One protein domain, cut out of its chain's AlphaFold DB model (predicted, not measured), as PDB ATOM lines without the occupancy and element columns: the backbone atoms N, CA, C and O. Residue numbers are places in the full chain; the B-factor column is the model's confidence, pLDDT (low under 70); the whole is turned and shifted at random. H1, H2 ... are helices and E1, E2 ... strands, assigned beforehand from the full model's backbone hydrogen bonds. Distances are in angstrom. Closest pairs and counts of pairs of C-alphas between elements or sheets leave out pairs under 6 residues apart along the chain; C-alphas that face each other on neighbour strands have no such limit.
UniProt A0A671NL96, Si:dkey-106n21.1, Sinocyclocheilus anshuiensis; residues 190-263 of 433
ATOM      1  N   GLY A 190      39.570 -29.906  33.541       91.12
ATOM      2  CA  GLY A 190      40.104 -31.247  33.807       91.12
ATOM      3  C   GLY A 190      41.074 -31.282  34.991       91.12
ATOM      4  O   GLY A 190      40.963 -32.140  35.864       91.12
ATOM      5  N   ILE A 191      41.981 -30.306  35.070       89.44
ATOM      6  CA  ILE A 191      42.933 -30.179  36.184       89.44
ATOM      7  C   ILE A 191      42.204 -29.756  37.463       89.44
ATOM      8  O   ILE A 191      42.507 -30.266  38.543       89.44
ATOM      9  N   ALA A 192      41.205 -28.877  37.352       90.56
ATOM     10  CA  ALA A 192      40.366 -28.500  38.483       90.56
ATOM     11  C   ALA A 192      39.608 -29.715  39.053       90.56
ATOM     12  O   ALA A 192      39.679 -29.973  40.255       90.56
ATOM     13  N   ALA A 193      38.958 -30.511  38.197       92.38
ATOM     14  CA  ALA A 193      38.253 -31.728  38.602       92.38
ATOM     15  C   ALA A 193      39.200 -32.768  39.220       92.38
ATOM     16  O   ALA A 193      38.882 -33.358  40.254       92.38
ATOM     17  N   LEU A 194      40.388 -32.949  38.637       92.88
ATOM     18  CA  LEU A 194      41.438 -33.809  39.182       92.88
ATOM     19  C   LEU A 194      41.871 -33.349  40.580       92.88
ATOM     20  O   LEU A 194      41.966 -34.174  41.485       92.88
ATOM     21  N   THR A 195      42.059 -32.043  40.784       90.69
ATOM     22  CA  THR A 195      42.425 -31.469  42.090       90.69
ATOM     23  C   THR A 195      41.350 -31.748  43.140       90.69
ATOM     24  O   THR A 195      41.667 -32.224  44.229       90.69
ATOM     25  N   VAL A 196      40.073 -31.521  42.810       90.25
ATOM     26  CA  VAL A 196      38.943 -31.815  43.710       90.25
ATOM     27  C   VAL A 196      38.873 -33.308  44.028       90.25
ATOM     28  O   VAL A 196      38.747 -33.683  45.191       90.25
ATOM     29  N   CYS A 197      39.013 -34.168  43.018       91.06
ATOM     30  CA  CYS A 197      39.006 -35.618  43.190       91.06
ATOM     31  C   CYS A 197      40.143 -36.090  44.110       91.06
ATOM     32  O   CYS A 197      39.893 -36.841  45.051       91.06
ATOM     33  N   LEU A 198      41.370 -35.599  43.903       89.25
ATOM     34  CA  LEU A 198      42.527 -35.906  44.751       89.25
ATOM     35  C   LEU A 198      42.309 -35.450  46.194       89.25
ATOM     36  O   LEU A 198      42.572 -36.223  47.112       89.25
ATOM     37  N   ILE A 199      41.789 -34.238  46.410       87.94
ATOM     38  CA  ILE A 199      41.472 -33.740  47.756       87.94
ATOM     39  C   ILE A 199      40.420 -34.634  48.426       87.94
ATOM     40  O   ILE A 199      40.612 -35.037  49.571       87.94
ATOM     41  N   LEU A 200      39.336 -34.994  47.729       87.56
ATOM     42  CA  LEU A 200      38.284 -35.857  48.277       87.56
ATOM     43  C   LEU A 200      38.790 -37.272  48.578       87.56
ATOM     44  O   LEU A 200      38.485 -37.816  49.642       87.56
ATOM     45  N   LEU A 201      39.573 -37.858  47.670       87.00
ATOM     46  CA  LEU A 201      40.135 -39.199  47.812       87.00
ATOM     47  C   LEU A 201      41.109 -39.250  48.985       87.00
ATOM     48  O   LEU A 201      40.977 -40.100  49.865       87.00
ATOM     49  N   PHE A 202      42.051 -38.311  49.045       82.56
ATOM     50  CA  PHE A 202      42.992 -38.229  50.152       82.56
ATOM     51  C   PHE A 202      42.284 -37.908  51.466       82.56
ATOM     52  O   PHE A 202      42.617 -38.510  52.488       82.56
ATOM     53  N   SER A 203      41.283 -37.024  51.482       81.44
ATOM     54  CA  SER A 203      40.559 -36.679  52.713       81.44
ATOM     55  C   SER A 203      39.812 -37.881  53.287       81.44
ATOM     56  O   SER A 203      39.807 -38.074  54.499       81.44
ATOM     57  N   GLN A 204      39.208 -38.713  52.438       82.75
ATOM     58  CA  GLN A 204      38.429 -39.871  52.881       82.75
ATOM     59  C   GLN A 204      39.296 -41.104  53.182       82.75
ATOM     60  O   GLN A 204      39.002 -41.855  54.116       82.75
ATOM     61  N   TYR A 205      40.362 -41.326  52.405       76.88
ATOM     62  CA  TYR A 205      41.189 -42.531  52.497       76.88
ATOM     63  C   TYR A 205      42.368 -42.370  53.462       76.88
ATOM     64  O   TYR A 205      42.558 -43.211  54.345       76.88
ATOM     65  N   LEU A 206      43.130 -41.269  53.370       68.81
ATOM     66  CA  LEU A 206      44.291 -41.055  54.245       68.81
ATOM     67  C   LEU A 206      43.877 -40.773  55.690       68.81
ATOM     68  O   LEU A 206      44.628 -41.125  56.593       68.81
ATOM     69  N   SER A 207      42.659 -40.273  55.947       66.12
ATOM     70  CA  SER A 207      42.143 -40.110  57.319       66.12
ATOM     71  C   SER A 207      42.113 -41.420  58.124       66.12
ATOM     72  O   SER A 207      42.035 -41.372  59.356       66.12
ATOM     73  N   LYS A 208      42.162 -42.585  57.464       66.69
ATOM     74  CA  LYS A 208      42.180 -43.905  58.114       66.69
ATOM     75  C   LYS A 208      43.596 -44.449  58.344       66.69
ATOM     76  O   LYS A 208      43.746 -45.444  59.050       66.69
ATOM     77  N   VAL A 209      44.630 -43.811  57.790       68.62
ATOM     78  CA  VAL A 209      46.023 -44.272  57.863       68.62
ATOM     79  C   VAL A 209      46.759 -43.542  58.987       68.62
ATOM     80  O   VAL A 209      46.886 -42.319  58.983       68.62
ATOM     81  N   ASN A 210      47.284 -44.296  59.954       62.94
ATOM     82  CA  ASN A 210      48.164 -43.754  60.992       62.94
ATOM     83  C   ASN A 210      49.618 -43.870  60.525       62.94
ATOM     84  O   ASN A 210      50.071 -44.971  60.215       62.94
ATOM     85  N   LEU A 211      50.352 -42.755  60.488       63.97
ATOM     86  CA  LEU A 211      51.753 -42.772  60.072       63.97
ATOM     87  C   LEU A 211      52.658 -43.212  61.231       63.97
ATOM     88  O   LEU A 211      52.577 -42.630  62.317       63.97
ATOM     89  N   PRO A 212      53.554 -44.190  61.016       60.25
ATOM     90  CA  PRO A 212      54.625 -44.488  61.952       60.25
ATOM     91  C   PRO A 212      55.688 -43.381  61.871       60.25
ATOM     92  O   PRO A 212      56.482 -43.327  60.936       60.25
ATOM     93  N   LEU A 213      55.706 -42.475  62.847       62.88
ATOM     94  CA  LEU A 213      56.780 -41.502  63.024       62.88
ATOM     95  C   LEU A 213      57.895 -42.118  63.864       62.88
ATOM     96  O   LEU A 213      57.661 -42.711  64.918       62.88
ATOM     97  N   ILE A 214      59.129 -41.958  63.403       63.31
ATOM     98  CA  ILE A 214      60.300 -42.449  64.119       63.31
ATOM     99  C   ILE A 214      60.771 -41.339  65.062       63.31
ATOM    100  O   ILE A 214      61.232 -40.293  64.614       63.31
ATOM    101  N   ALA A 215      60.645 -41.559  66.368       59.16
ATOM    102  CA  ALA A 215      61.158 -40.658  67.393       59.16
ATOM    103  C   ALA A 215      62.457 -41.232  67.976       59.16
ATOM    104  O   ALA A 215      62.514 -42.386  68.413       59.16
ATOM    105  N   TYR A 216      63.513 -40.422  67.986       50.97
ATOM    106  CA  TYR A 216      64.788 -40.785  68.597       50.97
ATOM    107  C   TYR A 216      64.774 -40.395  70.078       50.97
ATOM    108  O   TYR A 216      64.741 -39.211  70.406       50.97
ATOM    109  N   LYS A 217      64.775 -41.382  70.983       43.34
ATOM    110  CA  LYS A 217      64.813 -41.139  72.433       43.34
ATOM    111  C   LYS A 217      65.698 -42.165  73.141       43.34
ATOM    112  O   LYS A 217      65.675 -43.347  72.811       43.34
ATOM    113  N   ASP A 218      66.474 -41.710  74.124       50.47
ATOM    114  CA  ASP A 218      67.330 -42.548  74.980       50.47
ATOM    115  C   ASP A 218      68.282 -43.469  74.187       50.47
ATOM    116  O   ASP A 218      68.379 -44.669  74.446       50.47
ATOM    117  N   LYS A 219      68.961 -42.910  73.171       56.56
ATOM    118  CA  LYS A 219      69.867 -43.629  72.248       56.56
ATOM    119  C   LYS A 219      69.223 -44.816  71.504       56.56
ATOM    120  O   LYS A 219      69.937 -45.656  70.960       56.56
ATOM    121  N   LYS A 220      67.886 -44.894  71.444       50.91
ATOM    122  CA  LYS A 220      67.135 -45.913  70.697       50.91
ATOM    123  C   LYS A 220      66.099 -45.258  69.781       50.91
ATOM    124  O   LYS A 220      65.401 -44.317  70.155       50.91
ATOM    125  N   TRP A 221      65.977 -45.786  68.570       63.56
ATOM    126  CA  TRP A 221      64.923 -45.402  67.636       63.56
ATOM    127  C   TRP A 221      63.626 -46.101  68.055       63.56
ATOM    128  O   TRP A 221      63.577 -47.330  68.094       63.56
ATOM    129  N   LYS A 222      62.587 -45.339  68.411       56.28
ATOM    130  CA  LYS A 222      61.249 -45.881  68.682       56.28
ATOM    131  C   LYS A 222      60.272 -45.381  67.627       56.28
ATOM    132  O   LYS A 222      60.152 -44.183  67.396       56.28
ATOM    133  N   ILE A 223      59.567 -46.318  67.005       63.97
ATOM    134  CA  ILE A 223      58.515 -46.036  66.031       63.97
ATOM    135  C   ILE A 223      57.209 -45.832  66.806       63.97
ATOM    136  O   ILE A 223      56.763 -46.736  67.514       63.97
ATOM    137  N   PHE A 224      56.611 -44.646  66.706       63.91
ATOM    138  CA  PHE A 224      55.323 -44.313  67.309       63.91
ATOM    139  C   PHE A 224      54.305 -43.962  66.219       63.91
ATOM    140  O   PHE A 224      54.635 -43.285  65.254       63.91
ATOM    141  N   HIS A 225      53.057 -44.407  66.361       60.16
ATOM    142  CA  HIS A 225      52.008 -44.161  65.367       60.16
ATOM    143  C   HIS A 225      51.268 -42.858  65.686       60.16
ATOM    144  O   HIS A 225      50.565 -42.786  66.693       60.16
ATOM    145  N   TYR A 226      51.399 -41.838  64.834       62.19
ATOM    146  CA  TYR A 226      50.693 -40.562  64.984       62.19
ATOM    147  C   TYR A 226      49.634 -40.389  63.877       62.19
ATOM    148  O   TYR A 226      49.941 -40.588  62.695       62.19
ATOM    149  N   PRO A 227      48.393 -39.988  64.212       60.88
ATOM    150  CA  PRO A 227      47.313 -39.804  63.241       60.88
ATOM    151  C   PRO A 227      47.441 -38.467  62.483       60.88
ATOM    152  O   PRO A 227      46.540 -37.632  62.533       60.88
ATOM    153  N   LEU A 228      48.557 -38.244  61.775       59.78
ATOM    154  CA  LEU A 228      48.829 -36.993  61.041       59.78
ATOM    155  C   LEU A 228      47.749 -36.684  59.988       59.78
ATOM    156  O   LEU A 228      47.425 -35.524  59.757       59.78
ATOM    157  N   PHE A 229      47.172 -37.716  59.374       58.97
ATOM    158  CA  PHE A 229      46.202 -37.575  58.289       58.97
ATOM    159  C   PHE A 229      44.747 -37.422  58.733       58.97
ATOM    160  O   PHE A 229      43.891 -37.150  57.896       58.97
ATOM    161  N   LYS A 230      44.443 -37.536  60.033       57.91
ATOM    162  CA  LYS A 230      43.110 -37.159  60.541       57.91
ATOM    163  C   LYS A 230      42.854 -35.650  60.441       57.91
ATOM    164  O   LYS A 230      41.732 -35.198  60.630       57.91
ATOM    165  N   LEU A 231      43.898 -34.872  60.158       62.94
ATOM    166  CA  LEU A 231      43.847 -33.430  59.988       62.94
ATOM    167  C   LEU A 231      43.477 -33.105  58.536       62.94
ATOM    168  O   LEU A 231      44.288 -33.299  57.629       62.94
ATOM    169  N   PHE A 232      42.271 -32.566  58.327       62.41
ATOM    170  CA  PHE A 232      41.757 -32.161  57.009       62.41
ATOM    171  C   PHE A 232      42.760 -31.300  56.214       62.41
ATOM    172  O   PHE A 232      42.967 -31.515  55.022       62.41
ATOM    173  N   SER A 233      43.477 -30.402  56.900       66.50
ATOM    174  CA  SER A 233      44.510 -29.538  56.311       66.50
ATOM    175  C   SER A 233      45.666 -30.298  55.642       66.50
ATOM    176  O   SER A 233      46.078 -29.947  54.537       66.50
ATOM    177  N   VAL A 234      46.178 -31.361  56.274       69.94
ATOM    178  CA  VAL A 234      47.325 -32.129  55.753       69.94
ATOM    179  C   VAL A 234      46.923 -32.904  54.501       69.94
ATOM    180  O   VAL A 234      47.685 -32.989  53.539       69.94
ATOM    181  N   SER A 235      45.703 -33.437  54.499       73.62
ATOM    182  CA  SER A 235      45.169 -34.173  53.360       73.62
ATOM    183  C   SER A 235      44.894 -33.265  52.155       73.62
ATOM    184  O   SER A 235      45.284 -33.582  51.030       73.62
ATOM    185  N   ALA A 236      44.321 -32.081  52.398       75.50
ATOM    186  CA  ALA A 236      44.110 -31.070  51.365       75.50
ATOM    187  C   ALA A 236      45.431 -30.600  50.732       75.50
ATOM    188  O   ALA A 236      45.514 -30.483  49.509       75.50
ATOM    189  N   LEU A 237      46.486 -30.397  51.537       78.31
ATOM    190  CA  LEU A 237      47.820 -30.073  51.022       78.31
ATOM    191  C   LEU A 237      48.333 -31.172  50.086       78.31
ATOM    192  O   LEU A 237      48.798 -30.869  48.992       78.31
ATOM    193  N   PHE A 238      48.246 -32.439  50.493       82.06
ATOM    194  CA  PHE A 238      48.719 -33.543  49.661       82.06
ATOM    195  C   PHE A 238      47.955 -33.621  48.328       82.06
ATOM    196  O   PHE A 238      48.567 -33.845  47.285       82.06
ATOM    197  N   GLY A 239      46.650 -33.323  48.337       85.69
ATOM    198  CA  GLY A 239      45.840 -33.181  47.123       85.69
ATOM    199  C   GLY A 239      46.311 -32.055  46.202       85.69
ATOM    200  O   GLY A 239      46.512 -32.287  45.010       85.69
ATOM    201  N   MET A 240      46.558 -30.860  46.748       85.06
ATOM    202  CA  MET A 240      47.072 -29.719  45.979       85.06
ATOM    203  C   MET A 240      48.482 -29.969  45.432       85.06
ATOM    204  O   MET A 240      48.737 -29.702  44.260       85.06
ATOM    205  N   CYS A 241      49.387 -30.526  46.240       87.06
ATOM    206  CA  CYS A 241      50.734 -30.893  45.806       87.06
ATOM    207  C   CYS A 241      50.701 -31.970  44.715       87.06
ATOM    208  O   CYS A 241      51.460 -31.884  43.754       87.06
ATOM    209  N   GLY A 242      49.811 -32.959  44.836       89.38
ATOM    210  CA  GLY A 242      49.611 -33.989  43.818       89.38
ATOM    211  C   GLY A 242      49.115 -33.404  42.496       89.38
ATOM    212  O   GLY A 242      49.681 -33.696  41.445       89.38
ATOM    213  N   ALA A 243      48.114 -32.524  42.539       90.06
ATOM    214  CA  ALA A 243      47.622 -31.840  41.347       90.06
ATOM    215  C   ALA A 243      48.690 -30.932  40.712       90.06
ATOM    216  O   ALA A 243      48.870 -30.948  39.494       90.06
ATOM    217  N   TRP A 244      49.447 -30.193  41.528       89.88
ATOM    218  CA  TRP A 244      50.566 -29.378  41.056       89.88
ATOM    219  C   TRP A 244      51.662 -30.232  40.409       89.88
ATOM    220  O   TRP A 244      52.159 -29.866  39.348       89.88
ATOM    221  N   LEU A 245      51.994 -31.394  40.985       90.19
ATOM    222  CA  LEU A 245      52.958 -32.336  40.411       90.19
ATOM    223  C   LEU A 245      52.492 -32.833  39.036       90.19
ATOM    224  O   LEU A 245      53.280 -32.854  38.096       90.19
ATOM    225  N   VAL A 246      51.208 -33.170  38.888       91.44
ATOM    226  CA  VAL A 246      50.630 -33.543  37.587       91.44
ATOM    227  C   VAL A 246      50.765 -32.394  36.582       91.44
ATOM    228  O   VAL A 246      51.215 -32.620  35.459       91.44
ATOM    229  N   CYS A 247      50.462 -31.154  36.985       88.81
ATOM    230  CA  CYS A 247      50.642 -29.971  36.135       88.81
ATOM    231  C   CYS A 247      52.112 -29.745  35.759       88.81
ATOM    232  O   CYS A 247      52.412 -29.399  34.617       88.81
ATOM    233  N   PHE A 248      53.035 -29.977  36.692       89.44
ATOM    234  CA  PHE A 248      54.471 -29.872  36.461       89.44
ATOM    235  C   PHE A 248      54.955 -30.915  35.446       89.44
ATOM    236  O   PHE A 248      55.660 -30.554  34.508       89.44
ATOM    237  N   LEU A 249      54.526 -32.178  35.562       90.81
ATOM    238  CA  LEU A 249      54.847 -33.218  34.575       90.81
ATOM    239  C   LEU A 249      54.278 -32.870  33.193       90.81
ATOM    240  O   LEU A 249      54.999 -32.943  32.203       90.81
ATOM    241  N   LEU A 250      53.012 -32.447  33.117       88.75
ATOM    242  CA  LEU A 250      52.375 -32.014  31.866       88.75
ATOM    243  C   LEU A 250      53.108 -30.827  31.220       88.75
ATOM    244  O   LEU A 250      53.244 -30.774  29.998       88.75
ATOM    245  N   THR A 251      53.614 -29.901  32.040       88.38
ATOM    246  CA  THR A 251      54.435 -28.771  31.584       88.38
ATOM    247  C   THR A 251      55.802 -29.256  31.088       88.38
ATOM    248  O   THR A 251      56.234 -28.856  30.012       88.38
ATOM    249  N   TYR A 252      56.460 -30.164  31.818       88.94
ATOM    250  CA  TYR A 252      57.769 -30.718  31.458       88.94
ATOM    251  C   TYR A 252      57.736 -31.509  30.142       88.94
ATOM    252  O   TYR A 252      58.617 -31.353  29.301       88.94
ATOM    253  N   PHE A 253      56.691 -32.314  29.927       90.25
ATOM    254  CA  PHE A 253      56.489 -33.058  28.680       90.25
ATOM    255  C   PHE A 253      55.952 -32.194  27.523       90.25
ATOM    256  O   PHE A 253      55.673 -32.734  26.456       90.25
ATOM    257  N   ASN A 254      55.808 -30.872  27.703       83.88
ATOM    258  CA  ASN A 254      55.213 -29.944  26.730       83.88
ATOM    259  C   ASN A 254      53.829 -30.391  26.214       83.88
ATOM    260  O   ASN A 254      53.446 -30.084  25.089       83.88
ATOM    261  N   ALA A 255      53.059 -31.101  27.045       84.81
ATOM    262  CA  ALA A 255      51.690 -31.500  26.722       84.81
ATOM    263  C   ALA A 255      50.708 -30.315  26.797       84.81
ATOM    264  O   ALA A 255      49.600 -30.392  26.268       84.81
ATOM    265  N   LEU A 256      51.105 -29.221  27.461       84.31
ATOM    266  CA  LEU A 256      50.349 -27.973  27.546       84.31
ATOM    267  C   LEU A 256      50.873 -26.949  26.519       84.31
ATOM    268  O   LEU A 256      52.088 -26.759  26.423       84.31
ATOM    269  N   PRO A 257      49.990 -26.233  25.799       83.31
ATOM    270  CA  PRO A 257      50.368 -25.255  24.784       83.31
ATOM    271  C   PRO A 257      51.158 -24.088  25.378       83.31
ATOM    272  O   PRO A 257      50.921 -23.658  26.507       83.31
ATOM    273  N   SER A 258      52.108 -23.566  24.599       80.06
ATOM    274  CA  SER A 258      52.989 -22.456  24.996       80.06
ATOM    275  C   SER A 258      52.436 -21.075  24.626       80.06
ATOM    276  O   SER A 258      53.021 -20.067  25.017       80.06
ATOM    277  N   SER A 259      51.337 -21.001  23.868       79.00
ATOM    278  CA  SER A 259      50.736 -19.736  23.446       79.00
ATOM    279  C   SER A 259      49.661 -19.274  24.452       79.00
ATOM    280  O   SER A 259      48.822 -20.071  24.874       79.00
ATOM    281  N   PRO A 260      49.632 -17.984  24.842       76.50
ATOM    282  CA  PRO A 260      48.719 -17.476  25.875       76.50
ATOM    283  C   PRO A 260      47.237 -17.461  25.478       76.50
ATOM    284  O   PRO A 260      46.378 -17.323  26.348       76.50
ATOM    285  N   ASN A 261      46.936 -17.611  24.185       76.75
ATOM    286  CA  ASN A 261      45.572 -17.609  23.648       76.75
ATOM    287  C   ASN A 261      44.961 -19.012  23.524       76.75
ATOM    288  O   ASN A 261      43.783 -19.127  23.194       76.75
ATOM    289  N   GLU A 262      45.728 -20.074  23.777       81.75
ATOM    290  CA  GLU A 262      45.237 -21.445  23.657       81.75
ATOM    291  C   GLU A 262      44.728 -22.007  24.988       81.75
ATOM    292  O   GLU A 262      45.275 -21.763  26.073       81.75
ATOM    293  N   TYR A 263      43.671 -22.820  24.892       82.31
ATOM    294  CA  TYR A 263      43.147 -23.586  26.017       82.31
ATOM    295  C   TYR A 263      44.221 -24.565  26.492       82.31
ATOM    296  O   TYR A 263      44.487 -25.586  25.871       82.31
TER     297      TYR A 263
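What this domain is: This is residues 190 to 263 of the 433 residues of the protein "Si:dkey-106n21.1" of Sinocyclocheilus anshuiensis (UniProt A0A671NL96). Two long helices, H1 and H2, pack side by side on a slant. The hairpin E1 and E2 reaches on beyond one end of the pair, its tip, residues 216 to 221, sticking out; residues 257 to 263 stick out at the other end. The printed part has 74 residues, with two named helices and two named strands in the order H1, E1, E2, H2 along the chain; the class is mixed, helices and strands, and the sheet E1 - E2 is antiparallel. The whole is extended, with radius of gyration of the C-alphas 17.8 A and spans of 60 by 27 by 14 A.

Where its parts are: Find C-alpha 190 at (40.104, -31.247, 33.807); H1 runs from there to residue 208, 27.5 A. E1, residues 211 to 217, and E2, 220 to 226, follow. H2, residues 232 to 252, runs 30.2 A to C-alpha 252 at (57.769, -30.718, 31.458).

How they stand to each other: H1 and H2 touch, closest at the C-alphas of Ile 199 and Gly 239, 4.4 A, opposite ways at a steep tilt of 39 degrees. In the hairpin E1 and E2, N 213 and O 224 are within hydrogen-bond range at 2.8 A. Every O i to N i+4 pair is within range in H2, 13 of 15 in H1.

The domain as a whole: The printed part has no cut, and its three links are tight. Residues 206 to 234 have pLDDT under 70.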